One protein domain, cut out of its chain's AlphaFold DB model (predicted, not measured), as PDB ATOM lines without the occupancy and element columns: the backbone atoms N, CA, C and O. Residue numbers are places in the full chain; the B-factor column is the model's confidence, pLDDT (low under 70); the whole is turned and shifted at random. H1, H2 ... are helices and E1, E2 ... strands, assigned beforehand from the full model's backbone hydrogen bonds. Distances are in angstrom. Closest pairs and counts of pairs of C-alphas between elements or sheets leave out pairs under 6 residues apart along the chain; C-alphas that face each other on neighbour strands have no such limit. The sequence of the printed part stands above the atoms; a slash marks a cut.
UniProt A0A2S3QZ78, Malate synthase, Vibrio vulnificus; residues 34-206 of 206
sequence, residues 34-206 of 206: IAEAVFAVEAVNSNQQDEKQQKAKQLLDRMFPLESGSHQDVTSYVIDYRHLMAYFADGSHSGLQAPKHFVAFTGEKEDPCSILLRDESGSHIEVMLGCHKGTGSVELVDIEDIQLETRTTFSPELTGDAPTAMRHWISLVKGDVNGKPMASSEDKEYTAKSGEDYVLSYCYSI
ATOM      1  N   ILE A  34     -18.510  27.146 -60.632       57.59
ATOM      2  CA  ILE A  34     -19.504  26.687 -59.656       57.59
ATOM      3  C   ILE A  34     -20.367  25.535 -60.191       57.59
ATOM      4  O   ILE A  34     -20.645  24.595 -59.458       57.59
ATOM      5  N   ALA A  35     -20.778  25.560 -61.461       54.56
ATOM      6  CA  ALA A  35     -21.728  24.586 -62.000       54.56
ATOM      7  C   ALA A  35     -21.139  23.171 -62.083       54.56
ATOM      8  O   ALA A  35     -21.847  22.198 -61.847       54.56
ATOM      9  N   GLU A  36     -19.849  23.048 -62.393       55.69
ATOM     10  CA  GLU A  36     -19.176  21.750 -62.469       55.69
ATOM     11  C   GLU A  36     -18.931  21.145 -61.081       55.69
ATOM     12  O   GLU A  36     -19.196  19.960 -60.880       55.69
ATOM     13  N   ALA A  37     -18.495  21.960 -60.116       59.62
ATOM     14  CA  ALA A  37     -18.268  21.528 -58.738       59.62
ATOM     15  C   ALA A  37     -19.578  21.153 -58.024       59.62
ATOM     16  O   ALA A  37     -19.654  20.109 -57.379       59.62
ATOM     17  N   VAL A  38     -20.628  21.960 -58.201       58.28
ATOM     18  CA  VAL A  38     -21.967  21.693 -57.656       58.28
ATOM     19  C   VAL A  38     -22.558  20.424 -58.278       58.28
ATOM     20  O   VAL A  38     -22.973  19.524 -57.551       58.28
ATOM     21  N   PHE A  39     -22.494  20.268 -59.606       55.53
ATOM     22  CA  PHE A  39     -23.016  19.076 -60.286       55.53
ATOM     23  C   PHE A  39     -22.261  17.787 -59.920       55.53
ATOM     24  O   PHE A  39     -22.862  16.713 -59.846       55.53
ATOM     25  N   ALA A  40     -20.948  17.870 -59.676       55.75
ATOM     26  CA  ALA A  40     -20.135  16.710 -59.319       55.75
ATOM     27  C   ALA A  40     -20.544  16.086 -57.973       55.75
ATOM     28  O   ALA A  40     -20.476  14.860 -57.839       55.75
ATOM     29  N   VAL A  41     -20.999  16.896 -57.006       55.12
ATOM     30  CA  VAL A  41     -21.295  16.421 -55.642       55.12
ATOM     31  C   VAL A  41     -22.797  16.313 -55.347       55.12
ATOM     32  O   VAL A  41     -23.206  15.318 -54.748       55.12
ATOM     33  N   GLU A  42     -23.647  17.207 -55.874       53.69
ATOM     34  CA  GLU A  42     -25.119  17.098 -55.756       53.69
ATOM     35  C   GLU A  42     -25.675  15.788 -56.338       53.69
ATOM     36  O   GLU A  42     -26.724  15.302 -55.918       53.69
ATOM     37  N   ALA A  43     -24.965  15.172 -57.288       52.66
ATOM     38  CA  ALA A  43     -25.363  13.904 -57.890       52.66
ATOM     39  C   ALA A  43     -25.172  12.676 -56.970       52.66
ATOM     40  O   ALA A  43     -25.426  11.554 -57.416       52.66
ATOM     41  N   VAL A  44     -24.680  12.828 -55.730       54.28
ATOM     42  CA  VAL A  44     -24.503  11.708 -54.784       54.28
ATOM     43  C   VAL A  44     -25.606  11.703 -53.734       54.28
ATOM     44  O   VAL A  44     -25.628  12.509 -52.805       54.28
ATOM     45  N   ASN A  45     -26.501  10.725 -53.846       54.19
ATOM     46  CA  ASN A  45     -27.499  10.439 -52.821       54.19
ATOM     47  C   ASN A  45     -26.812  10.013 -51.505       54.19
ATOM     48  O   ASN A  45     -25.806   9.308 -51.506       54.19
ATOM     49  N   SER A  46     -27.371  10.420 -50.367       56.84
ATOM     50  CA  SER A  46     -26.781  10.359 -49.017       56.84
ATOM     51  C   SER A  46     -26.399   8.974 -48.463       56.84
ATOM     52  O   SER A  46     -25.795   8.917 -47.396       56.84
ATOM     53  N   ASN A  47     -26.684   7.874 -49.163       60.16
ATOM     54  CA  ASN A  47     -26.589   6.513 -48.616       60.16
ATOM     55  C   ASN A  47     -25.268   5.772 -48.910       60.16
ATOM     56  O   ASN A  47     -25.119   4.633 -48.472       60.16
ATOM     57  N   GLN A  48     -24.318   6.375 -49.634       72.81
ATOM     58  CA  GLN A  48     -23.048   5.734 -50.010       72.81
ATOM     59  C   GLN A  48     -21.860   6.647 -49.674       72.81
ATOM     60  O   GLN A  48     -21.356   7.381 -50.522       72.81
ATOM     61  N   GLN A  49     -21.433   6.624 -48.408       75.88
ATOM     62  CA  GLN A  49     -20.347   7.468 -47.888       75.88
ATOM     63  C   GLN A  49     -19.047   7.332 -48.702       75.88
ATOM     64  O   GLN A  49     -18.416   8.340 -49.010       75.88
ATOM     65  N   ASP A  50     -18.697   6.116 -49.121       81.19
ATOM     66  CA  ASP A  50     -17.490   5.854 -49.915       81.19
ATOM     67  C   ASP A  50     -17.547   6.530 -51.293       81.19
ATOM     68  O   ASP A  50     -16.564   7.111 -51.752       81.19
ATOM     69  N   GLU A  51     -18.719   6.534 -51.937       82.38
ATOM     70  CA  GLU A  51     -18.909   7.227 -53.215       82.38
ATOM     71  C   GLU A  51     -18.797   8.747 -53.050       82.38
ATOM     72  O   GLU A  51     -18.243   9.423 -53.920       82.38
ATOM     73  N   LYS A  52     -19.270   9.301 -51.924       80.69
ATOM     74  CA  LYS A  52     -19.082  10.727 -51.608       80.69
ATOM     75  C   LYS A  52     -17.609  11.073 -51.461       80.69
ATOM     76  O   LYS A  52     -17.161  12.043 -52.071       80.69
ATOM     77  N   GLN A  53     -16.862  10.274 -50.700       87.75
ATOM     78  CA  GLN A  53     -15.421  10.464 -50.527       87.75
ATOM     79  C   GLN A  53     -14.691  10.384 -51.866       87.75
ATOM     80  O   GLN A  53     -13.895  11.263 -52.197       87.75
ATOM     81  N   GLN A  54     -15.024   9.385 -52.682       88.88
ATOM     82  CA  GLN A  54     -14.444   9.232 -54.005       88.88
ATOM     83  C   GLN A  54     -14.689  10.465 -54.883       88.88
ATOM     84  O   GLN A  54     -13.743  11.001 -55.460       88.88
ATOM     85  N   LYS A  55     -15.932  10.951 -54.974       86.75
ATOM     86  CA  LYS A  55     -16.244  12.121 -55.808       86.75
ATOM     87  C   LYS A  55     -15.628  13.412 -55.277       86.75
ATOM     88  O   LYS A  55     -15.158  14.214 -56.080       86.75
ATOM     89  N   ALA A  56     -15.582  13.603 -53.959       88.75
ATOM     90  CA  ALA A  56     -14.913  14.749 -53.347       88.75
ATOM     91  C   ALA A  56     -13.421  14.780 -53.720       88.75
ATOM     92  O   ALA A  56     -12.911  15.799 -54.176       88.75
ATOM     93  N   LYS A  57     -12.732  13.639 -53.626       92.75
ATOM     94  CA  LYS A  57     -11.313  13.532 -53.991       92.75
ATOM     95  C   LYS A  57     -11.084  13.651 -55.504       92.75
ATOM     96  O   LYS A  57     -10.148  14.324 -55.921       92.75
ATOM     97  N   GLN A  58     -11.980  13.112 -56.334       91.38
ATOM     98  CA  GLN A  58     -11.950  13.314 -57.792       91.38
ATOM     99  C   GLN A  58     -12.160  14.779 -58.201       91.38
ATOM    100  O   GLN A  58     -11.615  15.224 -59.212       91.38
ATOM    101  N   LEU A  59     -12.957  15.539 -57.442       89.44
ATOM    102  CA  LEU A  59     -13.106  16.977 -57.648       89.44
ATOM    103  C   LEU A  59     -11.770  17.692 -57.403       89.44
ATOM    104  O   LEU A  59     -11.370  18.520 -58.221       89.44
ATOM    105  N   LEU A  60     -11.058  17.328 -56.333       93.38
ATOM    106  CA  LEU A  60      -9.723  17.860 -56.050       93.38
ATOM    107  C   LEU A  60      -8.723  17.492 -57.151       93.38
ATOM    108  O   LEU A  60      -8.043  18.382 -57.645       93.38
ATOM    109  N   ASP A  61      -8.709  16.243 -57.626       95.00
ATOM    110  CA  ASP A  61      -7.857  15.829 -58.755       95.00
ATOM    111  C   ASP A  61      -8.117  16.651 -60.023       95.00
ATOM    112  O   ASP A  61      -7.198  16.942 -60.787       95.00
ATOM    113  N   ARG A  62      -9.374  17.036 -60.266       91.56
ATOM    114  CA  ARG A  62      -9.740  17.863 -61.420       91.56
ATOM    115  C   ARG A  62      -9.257  19.302 -61.273       91.56
ATOM    116  O   ARG A  62      -8.817  19.900 -62.250       91.56
ATOM    117  N   MET A  63      -9.436  19.874 -60.086       90.00
ATOM    118  CA  MET A  63      -9.291  21.312 -59.852       90.00
ATOM    119  C   MET A  63      -7.886  21.707 -59.412       90.00
ATOM    120  O   MET A  63      -7.378  22.750 -59.816       90.00
ATOM    121  N   PHE A  64      -7.268  20.878 -58.582       95.19
ATOM    122  CA  PHE A  64      -5.980  21.125 -57.956       95.19
ATOM    123  C   PHE A  64      -5.126  19.858 -58.003       95.19
ATOM    124  O   PHE A  64      -4.724  19.370 -56.952       95.19
ATOM    125  N   PRO A  65      -4.844  19.315 -59.202       97.12
ATOM    126  CA  PRO A  65      -4.134  18.051 -59.340       97.12
ATOM    127  C   PRO A  65      -2.810  18.059 -58.579       97.12
ATOM    128  O   PRO A  65      -2.091  19.067 -58.545       97.12
ATOM    129  N   LEU A  66      -2.460  16.904 -58.019       98.38
ATOM    130  CA  LEU A  66      -1.120  16.650 -57.507       98.38
ATOM    131  C   LEU A  66      -0.125  16.557 -58.672       98.38
ATOM    132  O   LEU A  66      -0.477  16.183 -59.790       98.38
ATOM    133  N   GLU A  67       1.135  16.900 -58.418       98.25
ATOM    134  CA  GLU A  67       2.218  16.688 -59.386       98.25
ATOM    135  C   GLU A  67       2.396  15.196 -59.710       98.25
ATOM    136  O   GLU A  67       2.731  14.827 -60.837       98.25
ATOM    137  N   SER A  68       2.156  14.323 -58.733       97.38
ATOM    138  CA  SER A  68       2.169  12.870 -58.865       97.38
ATOM    139  C   SER A  68       1.143  12.228 -57.927       97.38
ATOM    140  O   SER A  68       0.939  12.689 -56.807       97.38
ATOM    141  N   GLY A  69       0.515  11.138 -58.374       97.12
ATOM    142  CA  GLY A  69      -0.536  10.449 -57.616       97.12
ATOM    143  C   GLY A  69      -1.918  11.098 -57.751       97.12
ATOM    144  O   GLY A  69      -2.157  11.896 -58.657       97.12
ATOM    145  N   SER A  70      -2.839  10.713 -56.868       97.88
ATOM    146  CA  SER A  70      -4.225  11.197 -56.819       97.88
ATOM    147  C   SER A  70      -4.614  11.509 -55.379       97.88
ATOM    148  O   SER A  70      -4.208  10.805 -54.454       97.88
ATOM    149  N   HIS A  71      -5.464  12.519 -55.190       97.19
ATOM    150  CA  HIS A  71      -6.081  12.828 -53.902       97.19
ATOM    151  C   HIS A  71      -6.837  11.629 -53.307       97.19
ATOM    152  O   HIS A  71      -7.007  11.573 -52.090       97.19
ATOM    153  N   GLN A  72      -7.266  10.664 -54.135       95.88
ATOM    154  CA  GLN A  72      -7.911   9.419 -53.700       95.88
ATOM    155  C   GLN A  72      -7.029   8.576 -52.776       95.88
ATOM    156  O   GLN A  72      -7.552   8.004 -51.821       95.88
ATOM    157  N   ASP A  73      -5.718   8.568 -53.015       96.50
ATOM    158  CA  ASP A  73      -4.758   7.677 -52.352       96.50
ATOM    159  C   ASP A  73      -4.017   8.346 -51.183       96.50
ATOM    160  O   ASP A  73      -3.144   7.740 -50.557       96.50
ATOM    161  N   VAL A  74      -4.346   9.607 -50.895       96.75
ATOM    162  CA  VAL A  74      -3.686  10.388 -49.846       96.75
ATOM    163  C   VAL A  74      -4.074   9.859 -48.473       96.75
ATOM    164  O   VAL A  74      -5.253   9.654 -48.180       96.75
ATOM    165  N   THR A  75      -3.072   9.679 -47.619       95.06
ATOM    166  CA  THR A  75      -3.220   9.249 -46.224       95.06
ATOM    167  C   THR A  75      -3.094  10.414 -45.253       95.06
ATOM    168  O   THR A  75      -3.728  10.403 -44.207       95.06
ATOM    169  N   SER A  76      -2.330  11.449 -45.605       94.75
ATOM    170  CA  SER A  76      -2.283  12.697 -44.847       94.75
ATOM    171  C   SER A  76      -1.839  13.877 -45.706       94.75
ATOM    172  O   SER A  76      -1.151  13.723 -46.719       94.75
ATOM    173  N   TYR A  77      -2.229  15.075 -45.277       96.88
ATOM    174  CA  TYR A  77      -1.672  16.321 -45.782       96.88
ATOM    175  C   TYR A  77      -0.810  16.964 -44.707       96.88
ATOM    176  O   TYR A  77      -1.181  16.974 -43.541       96.88
ATOM    177  N   VAL A  78       0.313  17.538 -45.113       96.81
ATOM    178  CA  VAL A  78       1.227  18.277 -44.240       96.81
ATOM    179  C   VAL A  78       1.643  19.552 -44.949       96.81
ATOM    180  O   VAL A  78       1.792  19.587 -46.172       96.81
ATOM    181  N   ILE A  79       1.856  20.611 -44.186       97.56
ATOM    182  CA  ILE A  79       2.390  21.869 -44.690       97.56
ATOM    183  C   ILE A  79       3.876  21.916 -44.375       97.56
ATOM    184  O   ILE A  79       4.283  22.279 -43.272       97.56
ATOM    185  N   ASP A  80       4.693  21.583 -45.371       95.19
ATOM    186  CA  ASP A  80       6.142  21.697 -45.255       95.19
ATOM    187  C   ASP A  80       6.615  23.049 -45.802       95.19
ATOM    188  O   ASP A  80       6.338  23.429 -46.946       95.19
ATOM    189  N   TYR A  81       7.303  23.818 -44.959       91.50
ATOM    190  CA  TYR A  81       7.629  25.231 -45.172       91.50
ATOM    191  C   TYR A  81       6.415  26.093 -45.569       91.50
ATOM    192  O   TYR A  81       5.761  26.678 -44.702       91.50
ATOM    193  N   ARG A  82       6.155  26.221 -46.877       95.19
ATOM    194  CA  ARG A  82       5.069  27.010 -47.492       95.19
ATOM    195  C   ARG A  82       4.306  26.221 -48.564       95.19
ATOM    196  O   ARG A  82       3.587  26.819 -49.368       95.19
ATOM    197  N   HIS A  83       4.504  24.908 -48.612       96.44
ATOM    198  CA  HIS A  83       3.945  24.011 -49.612       96.44
ATOM    199  C   HIS A  83       3.003  23.012 -48.953       96.44
ATOM    200  O   HIS A  83       3.285  22.496 -47.877       96.44
ATOM    201  N   LEU A  84       1.892  22.736 -49.630       98.19
ATOM    202  CA  LEU A  84       1.026  21.622 -49.285       98.19
ATOM    203  C   LEU A  84       1.643  20.331 -49.825       98.19
ATOM    204  O   LEU A  84       1.895  20.239 -51.028       98.19
ATOM    205  N   MET A  85       1.847  19.358 -48.944       98.12
ATOM    206  CA  MET A  85       2.396  18.044 -49.250       98.12
ATOM    207  C   MET A  85       1.364  16.970 -48.943       98.12
ATOM    208  O   MET A  85       0.855  16.894 -47.831       98.12
ATOM    209  N   ALA A  86       1.060  16.145 -49.936       98.00
ATOM    210  CA  ALA A  86       0.203  14.981 -49.812       98.00
ATOM    211  C   ALA A  86       1.078  13.734 -49.660       98.00
ATOM    212  O   ALA A  86       1.964  13.509 -50.485       98.00
ATOM    213  N   TYR A  87       0.843  12.950 -48.614       97.00
ATOM    214  CA  TYR A  87       1.554  11.706 -48.329       97.00
ATOM    215  C   TYR A  87       0.710  10.499 -48.728       97.00
ATOM    216  O   TYR A  87      -0.518  10.524 -48.630       97.00
ATOM    217  N   PHE A  88       1.384   9.438 -49.161       96.44
ATOM    218  CA  PHE A  88       0.766   8.192 -49.602       96.44
ATOM    219  C   PHE A  88       1.155   7.021 -48.693       96.44
ATOM    220  O   PHE A  88       2.117   7.084 -47.924       96.44
ATOM    221  N   ALA A  89       0.415   5.915 -48.797       93.56
ATOM    222  CA  ALA A  89       0.609   4.736 -47.948       93.56
ATOM    223  C   ALA A  89       1.987   4.062 -48.100       93.56
ATOM    224  O   ALA A  89       2.445   3.386 -47.180       93.56
ATOM    225  N   ASP A  90       2.657   4.244 -49.241       93.31
ATOM    226  CA  ASP A  90       4.005   3.723 -49.499       93.31
ATOM    227  C   ASP A  90       5.128   4.630 -48.955       93.31
ATOM    228  O   ASP A  90       6.309   4.304 -49.089       93.31
ATOM    229  N   GLY A  91       4.770   5.755 -48.325       92.88
ATOM    230  CA  GLY A  91       5.697   6.752 -47.796       92.88
ATOM    231  C   GLY A  91       6.205   7.755 -48.834       92.88
ATOM    232  O   GLY A  91       6.968   8.658 -48.478       92.88
ATOM    233  N   SER A  92       5.797   7.635 -50.100       96.62
ATOM    234  CA  SER A  92       6.016   8.694 -51.081       96.62
ATOM    235  C   SER A  92       5.146   9.916 -50.765       96.62
ATOM    236  O   SER A  92       4.192   9.850 -49.983       96.62
ATOM    237  N   HIS A  93       5.498  11.059 -51.348       97.00
ATOM    238  CA  HIS A  93       4.745  12.299 -51.198       97.00
ATOM    239  C   HIS A  93       4.772  13.117 -52.490       97.00
ATOM    240  O   HIS A  93       5.682  12.981 -53.308       97.00
ATOM    241  N   SER A  94       3.773  13.979 -52.662       98.19
ATOM    242  CA  SER A  94       3.653  14.890 -53.799       98.19
ATOM    243  C   SER A  94       3.114  16.247 -53.369       98.19
ATOM    244  O   SER A  94       2.306  16.352 -52.449       98.19
ATOM    245  N   GLY A  95       3.528  17.302 -54.070       98.19
ATOM    246  CA  GLY A  95       2.887  18.612 -53.983       98.19
ATOM    247  C   GLY A  95       1.719  18.746 -54.952       98.19
ATOM    248  O   GLY A  95       1.423  17.833 -55.726       98.19
ATOM    249  N   LEU A  96       1.083  19.918 -54.936       98.06
ATOM    250  CA  LEU A  96       0.193  20.350 -56.015       98.06
ATOM    251  C   LEU A  96       1.003  20.582 -57.295       98.06
ATOM    252  O   LEU A  96       2.058  21.215 -57.242       98.06
ATOM    253  N   GLN A  97       0.458  20.200 -58.450       97.62
ATOM    254  CA  GLN A  97       1.037  20.483 -59.767       97.62
ATOM    255  C   GLN A  97       1.289  21.987 -59.968       97.62
ATOM    256  O   GLN A  97       2.270  22.392 -60.588       97.62
ATOM    257  N   ALA A  98       0.413  22.827 -59.415       96.88
ATOM    258  CA  ALA A  98       0.596  24.269 -59.354       96.88
ATOM    259  C   ALA A  98       0.615  24.741 -57.883       96.88
ATOM    260  O   ALA A  98      -0.429  25.091 -57.323       96.88
ATOM    261  N   PRO A  99       1.806  24.838 -57.251       96.62
ATOM    262  CA  PRO A  99       1.947  25.173 -55.827       96.62
ATOM    263  C   PRO A  99       1.369  26.535 -55.420       96.62
ATOM    264  O   PRO A  99       1.133  26.792 -54.239       96.62
ATOM    265  N   LYS A 100       1.138  27.433 -56.388       95.94
ATOM    266  CA  LYS A 100       0.520  28.748 -56.162       95.94
ATOM    267  C   LYS A 100      -0.912  28.654 -55.622       95.94
ATOM    268  O   LYS A 100      -1.333  29.594 -54.956       95.94
ATOM    269  N   HIS A 101      -1.621  27.557 -55.902       97.12
ATOM    270  CA  HIS A 101      -3.018  27.380 -55.504       97.12
ATOM    271  C   HIS A 101      -3.189  27.215 -53.999       97.12
ATOM    272  O   HIS A 101      -4.205  27.644 -53.469       97.12
ATOM    273  N   PHE A 102      -2.198  26.664 -53.297       98.44
ATOM    274  CA  PHE A 102      -2.214  26.648 -51.840       98.44
ATOM    275  C   PHE A 102      -1.950  28.054 -51.293       98.44
ATOM    276  O   PHE A 102      -0.942  28.689 -51.645       98.44
ATOM    277  N   VAL A 103      -2.851  28.548 -50.439       98.25
ATOM    278  CA  VAL A 103      -2.776  29.912 -49.894       98.25
ATOM    279  C   VAL A 103      -2.784  29.964 -48.369       98.25
ATOM    280  O   VAL A 103      -2.024  30.762 -47.817       98.25
ATOM    281  N   ALA A 104      -3.568  29.123 -47.694       98.44
ATOM    282  CA  ALA A 104      -3.708  29.146 -46.239       98.44
ATOM    283  C   ALA A 104      -4.227  27.804 -45.691       98.44
ATOM    284  O   ALA A 104      -4.594  26.921 -46.464       98.44
ATOM    285  N   PHE A 105      -4.254  27.648 -44.372       98.50
ATOM    286  CA  PHE A 105      -4.740  26.454 -43.675       98.50
ATOM    287  C   PHE A 105      -5.258  26.796 -42.269       98.50
ATOM    288  O   PHE A 105      -5.020  27.896 -41.771       98.50
ATOM    289  N   THR A 106      -5.935  25.853 -41.618       98.06
ATOM    290  CA  THR A 106      -6.245  25.894 -40.178       98.06
ATOM    291  C   THR A 106      -5.651  24.682 -39.462       98.06
ATOM    292  O   THR A 106      -5.315  23.684 -40.102       98.06
ATOM    293  N   GLY A 107      -5.529  24.749 -38.135       95.31
ATOM    294  CA  GLY A 107      -4.900  23.695 -37.335       95.31
ATOM    295  C   GLY A 107      -3.374  23.794 -37.320       95.31
ATOM    296  O   GLY A 107      -2.811  24.881 -37.462       95.31
ATOM    297  N   GLU A 108      -2.706  22.660 -37.116       94.50
ATOM    298  CA  GLU A 108      -1.243  22.575 -37.089       94.50
ATOM    299  C   GLU A 108      -0.689  22.256 -38.484       94.50
ATOM    300  O   GLU A 108      -1.410  21.806 -39.372       94.50
ATOM    301  N   LYS A 109       0.601  22.511 -38.720       95.75
ATOM    302  CA  LYS A 109       1.195  22.248 -40.042       95.75
ATOM    303  C   LYS A 109       1.302  20.757 -40.329       95.75
ATOM    304  O   LYS A 109       1.176  20.339 -41.476       95.75
ATOM    305  N   GLU A 110       1.564  19.983 -39.288       94.12
ATOM    306  CA  GLU A 110       1.761  18.540 -39.311       94.12
ATOM    307  C   GLU A 110       0.434  17.773 -39.390       94.12
ATOM    308  O   GLU A 110       0.429  16.633 -39.846       94.12
ATOM    309  N   ASP A 111      -0.665  18.407 -38.974       92.81
ATOM    310  CA  ASP A 111      -2.022  17.855 -38.989       92.81
ATOM    311  C   ASP A 111      -3.050  18.991 -39.200       92.81
ATOM    312  O   ASP A 111      -3.676  19.475 -38.248       92.81
ATOM    313  N   PRO A 112      -3.165  19.523 -40.432       96.06
ATOM    314  CA  PRO A 112      -4.069  20.626 -40.713       96.06
ATOM    315  C   PRO A 112      -5.527  20.181 -40.582       96.06
ATOM    316  O   PRO A 112      -5.917  19.123 -41.065       96.06
ATOM    317  N   CYS A 113      -6.370  21.025 -39.992       96.31
ATOM    318  CA  CYS A 113      -7.812  20.767 -39.915       96.31
ATOM    319  C   CYS A 113      -8.523  21.143 -41.223       96.31
ATOM    320  O   CYS A 113      -9.481  20.492 -41.638       96.31
ATOM    321  N   SER A 114      -8.056  22.195 -41.897       97.56
ATOM    322  CA  SER A 114      -8.535  22.559 -43.227       97.56
ATOM    323  C   SER A 114      -7.439  23.183 -44.080       97.56
ATOM    324  O   SER A 114      -6.487  23.783 -43.578       97.56
ATOM    325  N   ILE A 115      -7.578  23.036 -45.394       98.25
ATOM    326  CA  ILE A 115      -6.671  23.576 -46.405       98.25
ATOM    327  C   ILE A 115      -7.458  24.553 -47.273       98.25
ATOM    328  O   ILE A 115      -8.508  24.210 -47.814       98.25
ATOM    329  N   LEU A 116      -6.919  25.755 -47.451       98.44
ATOM    330  CA  LEU A 116      -7.476  26.775 -48.326       98.44
ATOM    331  C   LEU A 116      -6.698  26.827 -49.642       98.44
ATOM    332  O   LEU A 116      -5.495  27.128 -49.688       98.44
ATOM    333  N   LEU A 117      -7.422  26.562 -50.722       97.88
ATOM    334  CA  LEU A 117      -6.950  26.614 -52.095       97.88
ATOM    335  C   LEU A 117      -7.595  27.798 -52.817       97.88
ATOM    336  O   LEU A 117      -8.696  28.230 -52.479       97.88
ATOM    337  N   ARG A 118      -6.911  28.332 -53.823       95.50
ATOM    338  CA  ARG A 118      -7.399  29.439 -54.646       95.50
ATOM    339  C   ARG A 118      -7.173  29.129 -56.113       95.50
ATOM    340  O   ARG A 118      -6.046  28.841 -56.512       95.50
ATOM    341  N   ASP A 119      -8.228  29.193 -56.909       91.25
ATOM    342  CA  ASP A 119      -8.149  28.977 -58.353       91.25
ATOM    343  C   ASP A 119      -7.539  30.192 -59.084       91.25
ATOM    344  O   ASP A 119      -7.146  31.195 -58.481       91.25
ATOM    345  N   GLU A 120      -7.447  30.113 -60.410       88.38
ATOM    346  CA  GLU A 120      -6.913  31.216 -61.217       88.38
ATOM    347  C   GLU A 120      -7.858  32.422 -61.308       88.38
ATOM    348  O   GLU A 120      -7.386  33.544 -61.492       88.38
ATOM    349  N   SER A 121      -9.172  32.219 -61.139       86.50
ATOM    350  CA  SER A 121     -10.151  33.315 -61.083       86.50
ATOM    351  C   SER A 121     -10.089  34.093 -59.764       86.50
ATOM    352  O   SER A 121     -10.590  35.214 -59.660       86.50
ATOM    353  N   GLY A 122      -9.423  33.526 -58.760       89.38
ATOM    354  CA  GLY A 122      -9.248  34.103 -57.443       89.38
ATOM    355  C   GLY A 122     -10.350  33.738 -56.448       89.38
ATOM    356  O   GLY A 122     -10.432  34.392 -55.401       89.38
ATOM    357  N   SER A 123     -11.157  32.735 -56.776       90.56
ATOM    358  CA  SER A 123     -12.151  32.097 -55.921       90.56
ATOM    359  C   SER A 123     -11.486  31.050 -55.030       90.56
ATOM    360  O   SER A 123     -10.583  30.324 -55.457       90.56
ATOM    361  N   HIS A 124     -11.920  30.978 -53.779       95.19
ATOM    362  CA  HIS A 124     -11.379  30.054 -52.795       95.19
ATOM    363  C   HIS A 124     -12.176  28.748 -52.738       95.19
ATOM    364  O   HIS A 124     -13.395  28.725 -52.914       95.19
ATOM    365  N   ILE A 125     -11.465  27.664 -52.441       95.25
ATOM    366  CA  ILE A 125     -12.031  26.400 -51.981       95.25
ATOM    367  C   ILE A 125     -11.404  26.075 -50.641       95.25
ATOM    368  O   ILE A 125     -10.182  26.024 -50.522       95.25
ATOM    369  N   GLU A 126     -12.246  25.817 -49.652       96.81
ATOM    370  CA  GLU A 126     -11.821  25.226 -48.395       96.81
ATOM    371  C   GLU A 126     -12.081  23.722 -48.418       96.81
ATOM    372  O   GLU A 126     -13.193  23.275 -48.695       96.81
ATOM    373  N   VAL A 127     -11.049  22.949 -48.100       96.69
ATOM    374  CA  VAL A 127     -11.117  21.502 -47.915       96.69
ATOM    375  C   VAL A 127     -10.967  21.227 -46.426       96.69
ATOM    376  O   VAL A 127      -9.884  21.419 -45.876       96.69
ATOM    377  N   MET A 128     -12.044  20.806 -45.770       96.31
ATOM    378  CA  MET A 128     -12.025  20.380 -44.372       96.31
ATOM    379  C   MET A 128     -11.671  18.901 -44.295       96.31
ATOM    380  O   MET A 128     -12.291  18.067 -44.962       96.31
ATOM    381  N   LEU A 129     -10.669  18.585 -43.485       95.25
ATOM    382  CA  LEU A 129     -10.159  17.235 -43.301       95.25
ATOM    383  C   LEU A 129     -10.842  16.595 -42.092       95.25
ATOM    384  O   LEU A 129     -11.046  17.236 -41.064       95.25
ATOM    385  N   GLY A 130     -11.232  15.331 -42.232       89.44
ATOM    386  CA  GLY A 130     -11.850  14.576 -41.152       89.44
ATOM    387  C   GLY A 130     -10.853  14.267 -40.038       89.44
ATOM    388  O   GLY A 130      -9.698  13.940 -40.294       89.44
ATOM    389  N   CYS A 131     -11.313  14.321 -38.787       76.56
ATOM    390  CA  CYS A 131     -10.481  13.963 -37.641       76.56
ATOM    391  C   CYS A 131     -10.038  12.495 -37.713       76.56
ATOM    392  O   CYS A 131     -10.867  11.586 -37.569       76.56
ATOM    393  N   HIS A 132      -8.731  12.249 -37.804       66.44
ATOM    394  CA  HIS A 132      -8.192  10.911 -37.596       66.44
ATOM    395  C   HIS A 132      -8.341  10.519 -36.122       66.44
ATOM    396  O   HIS A 132      -7.686  11.045 -35.222       66.44
ATOM    397  N   LYS A 133      -9.213   9.548 -35.848       56.12
ATOM    398  CA  LYS A 133      -9.185   8.842 -34.564       56.12
ATOM    399  C   LYS A 133      -7.948   7.963 -34.618       56.12
ATOM    400  O   LYS A 133      -7.889   7.118 -35.494       56.12
ATOM    401  N   GLY A 134      -6.967   8.172 -33.741       54.47
ATOM    402  CA  GLY A 134      -5.696   7.435 -33.728       54.47
ATOM    403  C   GLY A 134      -5.862   5.918 -33.566       54.47
ATOM    404  O   GLY A 134      -5.643   5.375 -32.486       54.47
ATOM    405  N   THR A 135      -6.250   5.230 -34.639       60.38
ATOM    406  CA  THR A 135      -6.491   3.785 -34.719       60.38
ATOM    407  C   THR A 135      -5.192   2.999 -34.894       60.38
ATOM    408  O   THR A 135      -5.206   1.776 -34.791       60.38
ATOM    409  N   GLY A 136      -4.061   3.684 -35.110       61.50
ATOM    410  CA  GLY A 136      -2.743   3.069 -35.312       61.50
ATOM    411  C   GLY A 136      -2.559   2.423 -36.690       61.50
ATOM    412  O   GLY A 136      -1.510   1.832 -36.941       61.50
ATOM    413  N   SER A 137      -3.552   2.549 -37.572       70.31
ATOM    414  CA  SER A 137      -3.529   2.074 -38.955       70.31
ATOM    415  C   SER A 137      -3.357   3.252 -39.911       70.31
ATOM    416  O   SER A 137      -3.891   4.331 -39.668       70.31
ATOM    417  N   VAL A 138      -2.625   3.039 -41.005       78.38
ATOM    418  CA  VAL A 138      -2.553   4.011 -42.103       78.38
ATOM    419  C   VAL A 138      -3.864   3.928 -42.880       78.38
ATOM    420  O   VAL A 138      -4.123   2.935 -43.558       78.38
ATOM    421  N   GLU A 139      -4.695   4.953 -42.740       87.62
ATOM    422  CA  GLU A 139      -5.982   5.086 -43.422       87.62
ATOM    423  C   GLU A 139      -5.909   6.232 -44.435       87.62
ATOM    424  O   GLU A 139      -5.055   7.114 -44.337       87.62
ATOM    425  N   LEU A 140      -6.783   6.196 -45.441       92.00
ATOM    426  CA  LEU A 140      -6.919   7.311 -46.371       92.00
ATOM    427  C   LEU A 140      -7.508   8.513 -45.631       92.00
ATOM    428  O   LEU A 140      -8.390   8.348 -44.793       92.00
ATOM    429  N   VAL A 141      -7.061   9.718 -45.980       92.62
ATOM    430  CA  VAL A 141      -7.590  10.945 -45.383       92.62
ATOM    431  C   VAL A 141      -9.050  11.116 -45.782       92.62
ATOM    432  O   VAL A 141      -9.380  11.074 -46.971       92.62
ATOM    433  N   ASP A 142      -9.937  11.306 -44.815       92.00
ATOM    434  CA  ASP A 142     -11.335  11.609 -45.098       92.00
ATOM    435  C   ASP A 142     -11.505  13.105 -45.364       92.00
ATOM    436  O   ASP A 142     -10.927  13.953 -44.683       92.00
ATOM    437  N   ILE A 143     -12.332  13.440 -46.350       93.00
ATOM    438  CA  ILE A 143     -12.764  14.813 -46.590       93.00
ATOM    439  C   ILE A 143     -14.076  15.015 -45.842       93.00
ATOM    440  O   ILE A 143     -15.111  14.455 -46.214       93.00
ATOM    441  N   GLU A 144     -14.028  15.798 -44.766       92.19
ATOM    442  CA  GLU A 144     -15.211  16.117 -43.974       92.19
ATOM    443  C   GLU A 144     -16.174  16.999 -44.773       92.19
ATOM    444  O   GLU A 144     -17.385  16.766 -44.767       92.19
ATOM    445  N   ASP A 145     -15.638  18.012 -45.456       92.38
ATOM    446  CA  ASP A 145     -16.408  18.860 -46.353       92.38
ATOM    447  C   ASP A 145     -15.518  19.600 -47.359       92.38
ATOM    448  O   ASP A 145     -14.327  19.810 -47.134       92.38
ATOM    449  N   ILE A 146     -16.118  20.023 -48.469       92.31
ATOM    450  CA  ILE A 146     -15.517  20.948 -49.429       92.31
ATOM    451  C   ILE A 146     -16.456  22.136 -49.546       92.31
ATOM    452  O   ILE A 146     -17.616  21.969 -49.926       92.31
ATOM    453  N   GLN A 147     -15.956  23.333 -49.248       92.94
ATOM    454  CA  GLN A 147     -16.724  24.564 -49.353       92.94
ATOM    455  C   GLN A 147     -16.199  25.454 -50.466       92.94
ATOM    456  O   GLN A 147     -15.028  25.829 -50.498       92.94
ATOM    457  N   LEU A 148     -17.106  25.813 -51.367       91.50
ATOM    458  CA  LEU A 148     -16.832  26.673 -52.501       91.50
ATOM    459  C   LEU A 148     -17.186  28.119 -52.176       91.50
ATOM    460  O   LEU A 148     -18.317  28.418 -51.784       91.50
ATOM    461  N   GLU A 149     -16.242  29.026 -52.391       92.19
ATOM    462  CA  GLU A 149     -16.505  30.450 -52.290       92.19
ATOM    463  C   GLU A 149     -17.339  30.938 -53.480       92.19
ATOM    464  O   GLU A 149     -17.015  30.718 -54.648       92.19
ATOM    465  N   THR A 150     -18.383  31.697 -53.172       89.69
ATOM    466  CA  THR A 150     -19.164  32.478 -54.129       89.69
ATOM    467  C   THR A 150     -19.369  33.885 -53.586       89.69
ATOM    468  O   THR A 150     -19.161  34.148 -52.399       89.69
ATOM    469  N   ARG A 151     -19.707  34.837 -54.458       89.50
ATOM    470  CA  ARG A 151     -19.812  36.249 -54.080       89.50
ATOM    471  C   ARG A 151     -21.018  36.892 -54.743       89.50
ATOM    472  O   ARG A 151     -21.202  36.759 -55.950       89.50
ATOM    473  N   THR A 152     -21.778  37.644 -53.962       89.25
ATOM    474  CA  THR A 152     -22.795  38.570 -54.455       89.25
ATOM    475  C   THR A 152     -22.192  39.965 -54.456       89.25
ATOM    476  O   THR A 152     -21.734  40.437 -53.420       89.25
ATOM    477  N   THR A 153     -22.155  40.623 -55.612       88.31
ATOM    478  CA  THR A 153     -21.694  42.013 -55.716       88.31
ATOM    479  C   THR A 153     -22.900  42.939 -55.727       88.31
ATOM    480  O   THR A 153     -23.896  42.668 -56.399       88.31
ATOM    481  N   PHE A 154     -22.823  44.019 -54.958       85.62
ATOM    482  CA  PHE A 154     -23.849  45.045 -54.923       85.62
ATOM    483  C   PHE A 154     -23.393  46.251 -55.719       85.62
ATOM    484  O   PHE A 154     -22.235  46.668 -55.653       85.62
ATOM    485  N   SER A 155     -24.328  46.811 -56.474       82.06
ATOM    486  CA  SER A 155     -24.050  48.004 -57.242       82.06
ATOM    487  C   SER A 155     -23.937  49.232 -56.323       82.06
ATOM    488  O   SER A 155     -24.535  49.257 -55.234       82.06
ATOM    489  N   PRO A 156     -23.187  50.267 -56.741       77.12
ATOM    490  CA  PRO A 156     -23.056  51.498 -55.965       77.12
ATOM    491  C   PRO A 156     -24.407  52.165 -55.668       77.12
ATOM    492  O   PRO A 156     -24.593  52.765 -54.614       77.12
ATOM    493  N   GLU A 157     -25.416  52.004 -56.534       78.69
ATOM    494  CA  GLU A 157     -26.738  52.600 -56.282       78.69
ATOM    495  C   GLU A 157     -27.441  52.010 -55.048       78.69
ATOM    496  O   GLU A 157     -28.297  52.665 -54.458       78.69
ATOM    497  N   LEU A 158     -27.088  50.782 -54.650       74.69
ATOM    498  CA  LEU A 158     -27.673  50.093 -53.498       74.69
ATOM    499  C   LEU A 158     -26.869  50.290 -52.207       74.69
ATOM    500  O   LEU A 158     -27.429  50.154 -51.121       74.69
ATOM    501  N   THR A 159     -25.570  50.579 -52.311       72.06
ATOM    502  CA  THR A 159     -24.632  50.572 -51.168       72.06
ATOM    503  C   THR A 159     -23.913  51.903 -50.938       72.06
ATOM    504  O   THR A 159     -23.212  52.057 -49.940       72.06
ATOM    505  N   GLY A 160     -24.144  52.897 -51.801       74.19
ATOM    506  CA  GLY A 160     -23.417  54.165 -51.820       74.19
ATOM    507  C   GLY A 160     -22.163  54.091 -52.694       74.19
ATOM    508  O   GLY A 160     -21.986  53.172 -53.486       74.19
ATOM    509  N   ASP A 161     -21.260  55.059 -52.546       69.19
ATOM    510  CA  ASP A 161     -20.110  55.220 -53.451       69.19
ATOM    511  C   ASP A 161     -19.057  54.090 -53.379       69.19
ATOM    512  O   ASP A 161     -18.149  54.048 -54.209       69.19
ATOM    513  N   ALA A 162     -19.150  53.170 -52.411       70.12
ATOM    514  CA  ALA A 162     -18.203  52.071 -52.247       70.12
ATOM    515  C   ALA A 162     -18.794  50.747 -52.767       70.12
ATOM    516  O   ALA A 162     -19.753  50.236 -52.175       70.12
ATOM    517  N   PRO A 163     -18.223  50.142 -53.825       70.50
ATOM    518  CA  PRO A 163     -18.699  48.859 -54.309       70.50
ATOM    519  C   PRO A 163     -18.457  47.790 -53.233       70.50
ATOM    520  O   PRO A 163     -17.347  47.621 -52.725       70.50
ATOM    521  N   THR A 164     -19.528  47.095 -52.857       87.00
ATOM    522  CA  THR A 164     -19.538  46.143 -51.742       87.00
ATOM    523  C   THR A 164     -19.859  44.747 -52.258       87.00
ATOM    524  O   THR A 164     -20.744  44.569 -53.096       87.00
ATOM    525  N   ALA A 165     -19.160  43.742 -51.744       90.88
ATOM    526  CA  ALA A 165     -19.407  42.343 -52.035       90.88
ATOM    527  C   ALA A 165     -19.657  41.545 -50.757       90.88
ATOM    528  O   ALA A 165     -19.109  41.826 -49.690       90.88
ATOM    529  N   MET A 166     -20.479  40.515 -50.908       91.38
ATOM    530  CA  MET A 166     -20.860  39.586 -49.861       91.38
ATOM    531  C   MET A 166     -20.430  38.185 -50.249       91.38
ATOM    532  O   MET A 166     -20.763  37.701 -51.331       91.38
ATOM    533  N   ARG A 167     -19.649  37.556 -49.383       93.62
ATOM    534  CA  ARG A 167     -19.062  36.237 -49.572       93.62
ATOM    535  C   ARG A 167     -19.996  35.173 -49.013       93.62
ATOM    536  O   ARG A 167     -20.461  35.276 -47.882       93.62
ATOM    537  N   HIS A 168     -20.222  34.129 -49.793       92.50
ATOM    538  CA  HIS A 168     -20.989  32.962 -49.389       92.50
ATOM    539  C   HIS A 168     -20.146  31.706 -49.593       92.50
ATOM    540  O   HIS A 168     -19.414  31.595 -50.577       92.50
ATOM    541  N   TRP A 169     -20.282  30.748 -48.687       92.75
ATOM    542  CA  TRP A 169     -19.627  29.449 -48.762       92.75
ATOM    543  C   TRP A 169     -20.670  28.381 -49.022       92.75
ATOM    544  O   TRP A 169     -21.611  28.252 -48.245       92.75
ATOM    545  N   ILE A 170     -20.522  27.634 -50.113       90.38
ATOM    546  CA  ILE A 170     -21.436  26.552 -50.479       90.38
ATOM    547  C   ILE A 170     -20.766  25.229 -50.132       90.38
ATOM    548  O   ILE A 170     -19.742  24.885 -50.717       90.38
ATOM    549  N   SER A 171     -21.352  24.499 -49.189       89.56
ATOM    550  CA  SER A 171     -20.940  23.143 -48.847       89.56
ATOM    551  C   SER A 171     -21.346  22.176 -49.949       89.56
ATOM    552  O   SER A 171     -22.499  22.164 -50.390       89.56
ATOM    553  N   LEU A 172     -20.377  21.392 -50.413       84.12
ATOM    554  CA  LEU A 172     -20.579  20.410 -51.468       84.12
ATOM    555  C   LEU A 172     -20.842  19.020 -50.887       84.12
ATOM    556  O   LEU A 172     -21.665  18.293 -51.428       84.12
ATOM    557  N   VAL A 173     -20.171  18.637 -49.794       80.94
ATOM    558  CA  VAL A 173     -20.264  17.275 -49.238       80.94
ATOM    559  C   VAL A 173     -21.357  17.186 -48.175       80.94
ATOM    560  O   VAL A 173     -22.099  16.192 -48.125       80.94
ATOM    561  N   LYS A 174     -21.470  18.215 -47.324       80.44
ATOM    562  CA  LYS A 174     -22.515  18.292 -46.300       80.44
ATOM    563  C   LYS A 174     -23.786  18.904 -46.889       80.44
ATOM    564  O   LYS A 174     -23.766  19.879 -47.632       80.44
ATOM    565  N   GLY A 175     -24.917  18.308 -46.526       74.62
ATOM    566  CA  GLY A 175     -26.243  18.804 -46.873       74.62
ATOM    567  C   GLY A 175     -27.095  19.001 -45.627       74.62
ATOM    568  O   GLY A 175     -26.778  18.477 -44.557       74.62
ATOM    569  N   ASP A 176     -28.188  19.746 -45.774       74.12
ATOM    570  CA  ASP A 176     -29.183  19.904 -44.717       74.12
ATOM    571  C   ASP A 176     -29.916  18.577 -44.426       74.12
ATOM    572  O   ASP A 176     -29.667  17.536 -45.038       74.12
ATOM    573  N   VAL A 177     -30.878  18.606 -43.500       72.31
ATOM    574  CA  VAL A 177     -31.692  17.427 -43.140       72.31
ATOM    575  C   VAL A 177     -32.474  16.820 -44.316       72.31
ATOM    576  O   VAL A 177     -32.935  15.685 -44.222       72.31
ATOM    577  N   ASN A 178     -32.623  17.558 -45.418       68.50
ATOM    578  CA  ASN A 178     -33.281  17.129 -46.649       68.50
ATOM    579  C   ASN A 178     -32.273  16.796 -47.766       68.50
ATOM    580  O   ASN A 178     -32.692  16.538 -48.894       68.50
ATOM    581  N   GLY A 179     -30.968  16.825 -47.479       67.19
ATOM    582  CA  GLY A 179     -29.898  16.603 -48.449       67.19
ATOM    583  C   GLY A 179     -29.662  17.771 -49.411       67.19
ATOM    584  O   GLY A 179     -29.016  17.571 -50.434       67.19
ATOM    585  N   LYS A 180     -30.181  18.972 -49.125       71.12
ATOM    586  CA  LYS A 180     -29.929  20.164 -49.946       71.12
ATOM    587  C   LYS A 180     -28.562  20.770 -49.626       71.12
ATOM    588  O   LYS A 180     -28.158  20.720 -48.461       71.12
ATOM    589  N   PRO A 181     -27.892  21.405 -50.604       72.06
ATOM    590  CA  PRO A 181     -26.659  22.139 -50.352       72.06
ATOM    591  C   PRO A 181     -26.855  23.177 -49.249       72.06
ATOM    592  O   PRO A 181     -27.843  23.917 -49.240       72.06
ATOM    593  N   MET A 182     -25.902  23.234 -48.325       83.38
ATOM    594  CA  MET A 182     -25.877  24.260 -47.288       83.38
ATOM    595  C   MET A 182     -25.031  25.438 -47.756       83.38
ATOM    596  O   MET A 182     -23.942  25.249 -48.290       83.38
ATOM    597  N   ALA A 183     -25.522  26.653 -47.524       87.06
ATOM    598  CA  ALA A 183     -24.750  27.868 -47.729       87.06
ATOM    599  C   ALA A 183     -24.571  28.604 -46.396       87.06
ATOM    600  O   ALA A 183     -25.542  28.772 -45.652       87.06
ATOM    601  N   SER A 184     -23.350  29.048 -46.104       89.44
ATOM    602  CA  SER A 184     -23.033  29.906 -44.961       89.44
ATOM    603  C   SER A 184     -22.432  31.235 -45.412       89.44
ATOM    604  O   SER A 184     -22.140  31.479 -46.588       89.44
ATOM    605  N   SER A 185     -22.360  32.167 -44.476       91.56
ATOM    606  CA  SER A 185     -22.020  33.564 -44.705       91.56
ATOM    607  C   SER A 185     -21.406  34.089 -43.422       91.56
ATOM    608  O   SER A 185     -22.106  34.553 -42.528       91.56
ATOM    609  N   GLU A 186     -20.100  33.888 -43.309       92.25
ATOM    610  CA  GLU A 186     -19.329  34.117 -42.094       92.25
ATOM    611  C   GLU A 186     -17.918  34.583 -42.441       92.25
ATOM    612  O   GLU A 186     -17.405  34.294 -43.531       92.25
ATOM    613  N   ASP A 187     -17.317  35.322 -41.511       94.75
ATOM    614  CA  ASP A 187     -15.889  35.602 -41.547       94.75
ATOM    615  C   ASP A 187     -15.142  34.292 -41.301       94.75
ATOM    616  O   ASP A 187     -15.507  33.515 -40.415       94.75
ATOM    617  N   LYS A 188     -14.092  34.044 -42.083       97.19
ATOM    618  CA  LYS A 188     -13.214  32.894 -41.879       97.19
ATOM    619  C   LYS A 188     -11.775  33.329 -41.722       97.19
ATOM    620  O   LYS A 188     -11.293  34.181 -42.469       97.19
ATOM    621  N   GLU A 189     -11.099  32.711 -40.769       97.88
ATOM    622  CA  GLU A 189      -9.721  33.011 -40.407       97.88
ATOM    623  C   GLU A 189      -8.849  31.781 -40.633       97.88
ATOM    624  O   GLU A 189      -9.212  30.660 -40.276       97.88
ATOM    625  N   TYR A 190      -7.688  32.006 -41.234       98.31
ATOM    626  CA  TYR A 190      -6.717  30.978 -41.566       98.31
ATOM    627  C   TYR A 190      -5.309  31.476 -41.250       98.31
ATOM    628  O   TYR A 190      -5.057  32.677 -41.153       98.31
ATOM    629  N   THR A 191      -4.363  30.548 -41.185       98.44
ATOM    630  CA  THR A 191      -2.933  30.851 -41.241       98.44
ATOM    631  C   THR A 191      -2.481  30.789 -42.696       98.44
ATOM    632  O   THR A 191      -2.563  29.742 -43.340       98.44
ATOM    633  N   ALA A 192      -2.006  31.903 -43.247       98.06
ATOM    634  CA  ALA A 192      -1.423  31.947 -44.581       98.06
ATOM    635  C   ALA A 192      -0.228  30.992 -44.676       98.06
ATOM    636  O   ALA A 192       0.484  30.746 -43.702       98.06
ATOM    637  N   LYS A 193       0.119  30.557 -45.889       95.81
ATOM    638  CA  LYS A 193       1.374  29.819 -46.111       95.81
ATOM    639  C   LYS A 193       2.633  30.605 -45.713       95.81
ATOM    640  O   LYS A 193       3.697  30.010 -45.586       95.81
ATOM    641  N   SER A 194       2.550  31.932 -45.551       95.38
ATOM    642  CA  SER A 194       3.636  32.754 -44.992       95.38
ATOM    643  C   SER A 194       3.769  32.625 -43.471       95.38
ATOM    644  O   SER A 194       4.854  32.894 -42.957       95.38
ATOM    645  N   GLY A 195       2.717  32.176 -42.780       94.31
ATOM    646  CA  GLY A 195       2.573  32.177 -41.324       94.31
ATOM    647  C   GLY A 195       1.816  33.388 -40.767       94.31
ATOM    648  O   GLY A 195       1.675  33.492 -39.558       94.31
ATOM    649  N   GLU A 196       1.366  34.304 -41.625       97.19
ATOM    650  CA  GLU A 196       0.575  35.480 -41.236       97.19
ATOM    651  C   GLU A 196      -0.925  35.165 -41.211       97.19
ATOM    652  O   GLU A 196      -1.365  34.163 -41.779       97.19
ATOM    653  N   ASP A 197      -1.714  36.051 -40.611       97.69
ATOM    654  CA  ASP A 197      -3.170  35.926 -40.602       97.69
ATOM    655  C   ASP A 197      -3.738  36.080 -42.022       97.69
ATOM    656  O   ASP A 197      -3.390  37.000 -42.769       97.69
ATOM    657  N   TYR A 198      -4.645  35.181 -42.394       97.69
ATOM    658  CA  TYR A 198      -5.370  35.209 -43.659       97.69
ATOM    659  C   TYR A 198      -6.870  35.232 -43.377       97.69
ATOM    660  O   TYR A 198      -7.478  34.200 -43.097       97.69
ATOM    661  N   VAL A 199      -7.465  36.422 -43.440       97.12
ATOM    662  CA  VAL A 199      -8.872  36.643 -43.085       97.12
ATOM    663  C   VAL A 199      -9.713  36.857 -44.340       97.12
ATOM    664  O   VAL A 199      -9.395  37.689 -45.191       97.12
ATOM    665  N   LEU A 200     -10.816  36.120 -44.441       95.75
ATOM    666  CA  LEU A 200     -11.831  36.263 -45.478       95.75
ATOM    667  C   LEU A 200     -13.134  36.754 -44.849       95.75
ATOM    668  O   LEU A 200     -13.950  35.956 -44.394       95.75
ATOM    669  N   SER A 201     -13.341  38.071 -44.858       94.75
ATOM    670  CA  SER A 201     -14.549  38.687 -44.302       94.75
ATOM    671  C   SER A 201     -15.796  38.376 -45.133       94.75
ATOM    672  O   SER A 201     -15.766  38.398 -46.363       94.75
ATOM    673  N   TYR A 202     -16.923  38.147 -44.482       91.81
ATOM    674  CA  TYR A 202     -18.231  37.970 -45.093       91.81
ATOM    675  C   TYR A 202     -18.633  39.171 -45.959       91.81
ATOM    676  O   TYR A 202     -19.156  38.987 -47.054       91.81
ATOM    677  N   CYS A 203     -18.358  40.396 -45.508       90.69
ATOM    678  CA  CYS A 203     -18.645  41.625 -46.244       90.69
ATOM    679  C   CYS A 203     -17.352  42.413 -46.460       90.69
ATOM    680  O   CYS A 203     -16.589  42.618 -45.516       90.69
ATOM    681  N   TYR A 204     -17.083  42.826 -47.698       88.69
ATOM    682  CA  TYR A 204     -15.847  43.522 -48.053       88.69
ATOM    683  C   TYR A 204     -16.037  44.434 -49.270       88.69
ATOM    684  O   TYR A 204     -16.934  44.231 -50.088       88.69
ATOM    685  N   SER A 205     -15.182  45.445 -49.392       86.00
ATOM    686  CA  SER A 205     -15.155  46.331 -50.561       86.00
ATOM    687  C   SER A 205     -14.325  45.715 -51.689       86.00
ATOM    688  O   SER A 205     -13.297  45.088 -51.416       86.00
ATOM    689  N   ILE A 206     -14.777  45.876 -52.935       80.56
ATOM    690  CA  ILE A 206     -14.090  45.373 -54.144       80.56
ATOM    691  C   ILE A 206     -13.270  46.443 -54.857       80.56
ATOM    692  O   ILE A 206     -13.627  47.637 -54.759       80.56
TER     693      ILE A 206
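This is residues 34 to 206 of the 206 residues of the protein "Malate synthase" of Vibrio vulnificus (UniProt A0A2S3QZ78). A long, strongly twisted sheet of nine strands has a pair of helices, H1 and H2, over one face, while a small sheet, E1 to E3, partly faces it in a lopsided sandwich, two sheets face to face. Its two longest strands, E7 and E8, run out to little H3 at one end. The printed part has 173 residues, with three named helices and twelve named strands in the order H1, H2, E1 to E7, H3, E8 to E12. Both sheets are antiparallel; the large one is branched, the small one runs E1, E2, E3, and the class is mixed, helices and strands. The whole is compact, with a radius of gyration of the C-alphas of 16.9 A and spans of 58 by 40 by 26 A.

The large sheet holds E4, residues 102 to 107, E5, 112 to 118, E6, 124 to 129, E7, 143 to 154 and 33.3 A long, E8, 164 to 175 and 28.6 A, E9, 181 to 184, E10, 188 to 192, E11, 197 to 200, and E12, 203 to 205. The small sheet holds E1, 74 to 80, E2, 83 to 88, and E3, 93 to 95. H1 is residues 34 to 42, from C-alpha 34 at (-19.504, 26.687, -59.656); H2 is 49 to 63, 21.4 A; H3 is 156 to 159. E12 ends at C-alpha 205, (-15.155, 46.331, -50.561).

E4 to E7 form a meander, each strand the antiparallel neighbour of the one before, with N 106 and O 114 at 2.9 A, N 117 and O 125 at 2.8 A, and N 147 and O 126 at 2.8 A. E8 has E7 on one side, N 150 and O 168 at 2.8 A, and E9 and E12 on the other, N 171 and O 182 at 2.8 A and N 165 and O 204 at 2.8 A. E8 bends by 80 degrees at residue 172. E10 pairs with E4, N 105 and O 191 at 2.9 A, and with E11, N 190 and O 198 at 2.9 A. E1 to E3 form a second meander, with N 78 and O 85 at 2.8 A and N 86 and O 94 at 2.8 A; the closest C-alphas of E2 and E4, Leu 84 and Phe 102, are 6.5 A apart. H1 and H2, a helical hairpin on the same face of the large sheet, touch at C-alphas 41 and 55, 6.6 A, at a shallow tilt of 19 degrees. H2 has every O i to N i+4 pair within hydrogen-bond range, H1 has 4 of 5, and H3 is too short for one.

The C-alphas farthest apart, Gly 136 and Glu 157, are 58.9 A apart. The printed part has no cut, and E6 to E7 is the long link. Mean pLDDT of the printed part is 87.0; residues 34 to 47, 132 to 136, 161 and 178 to 179 are under 70.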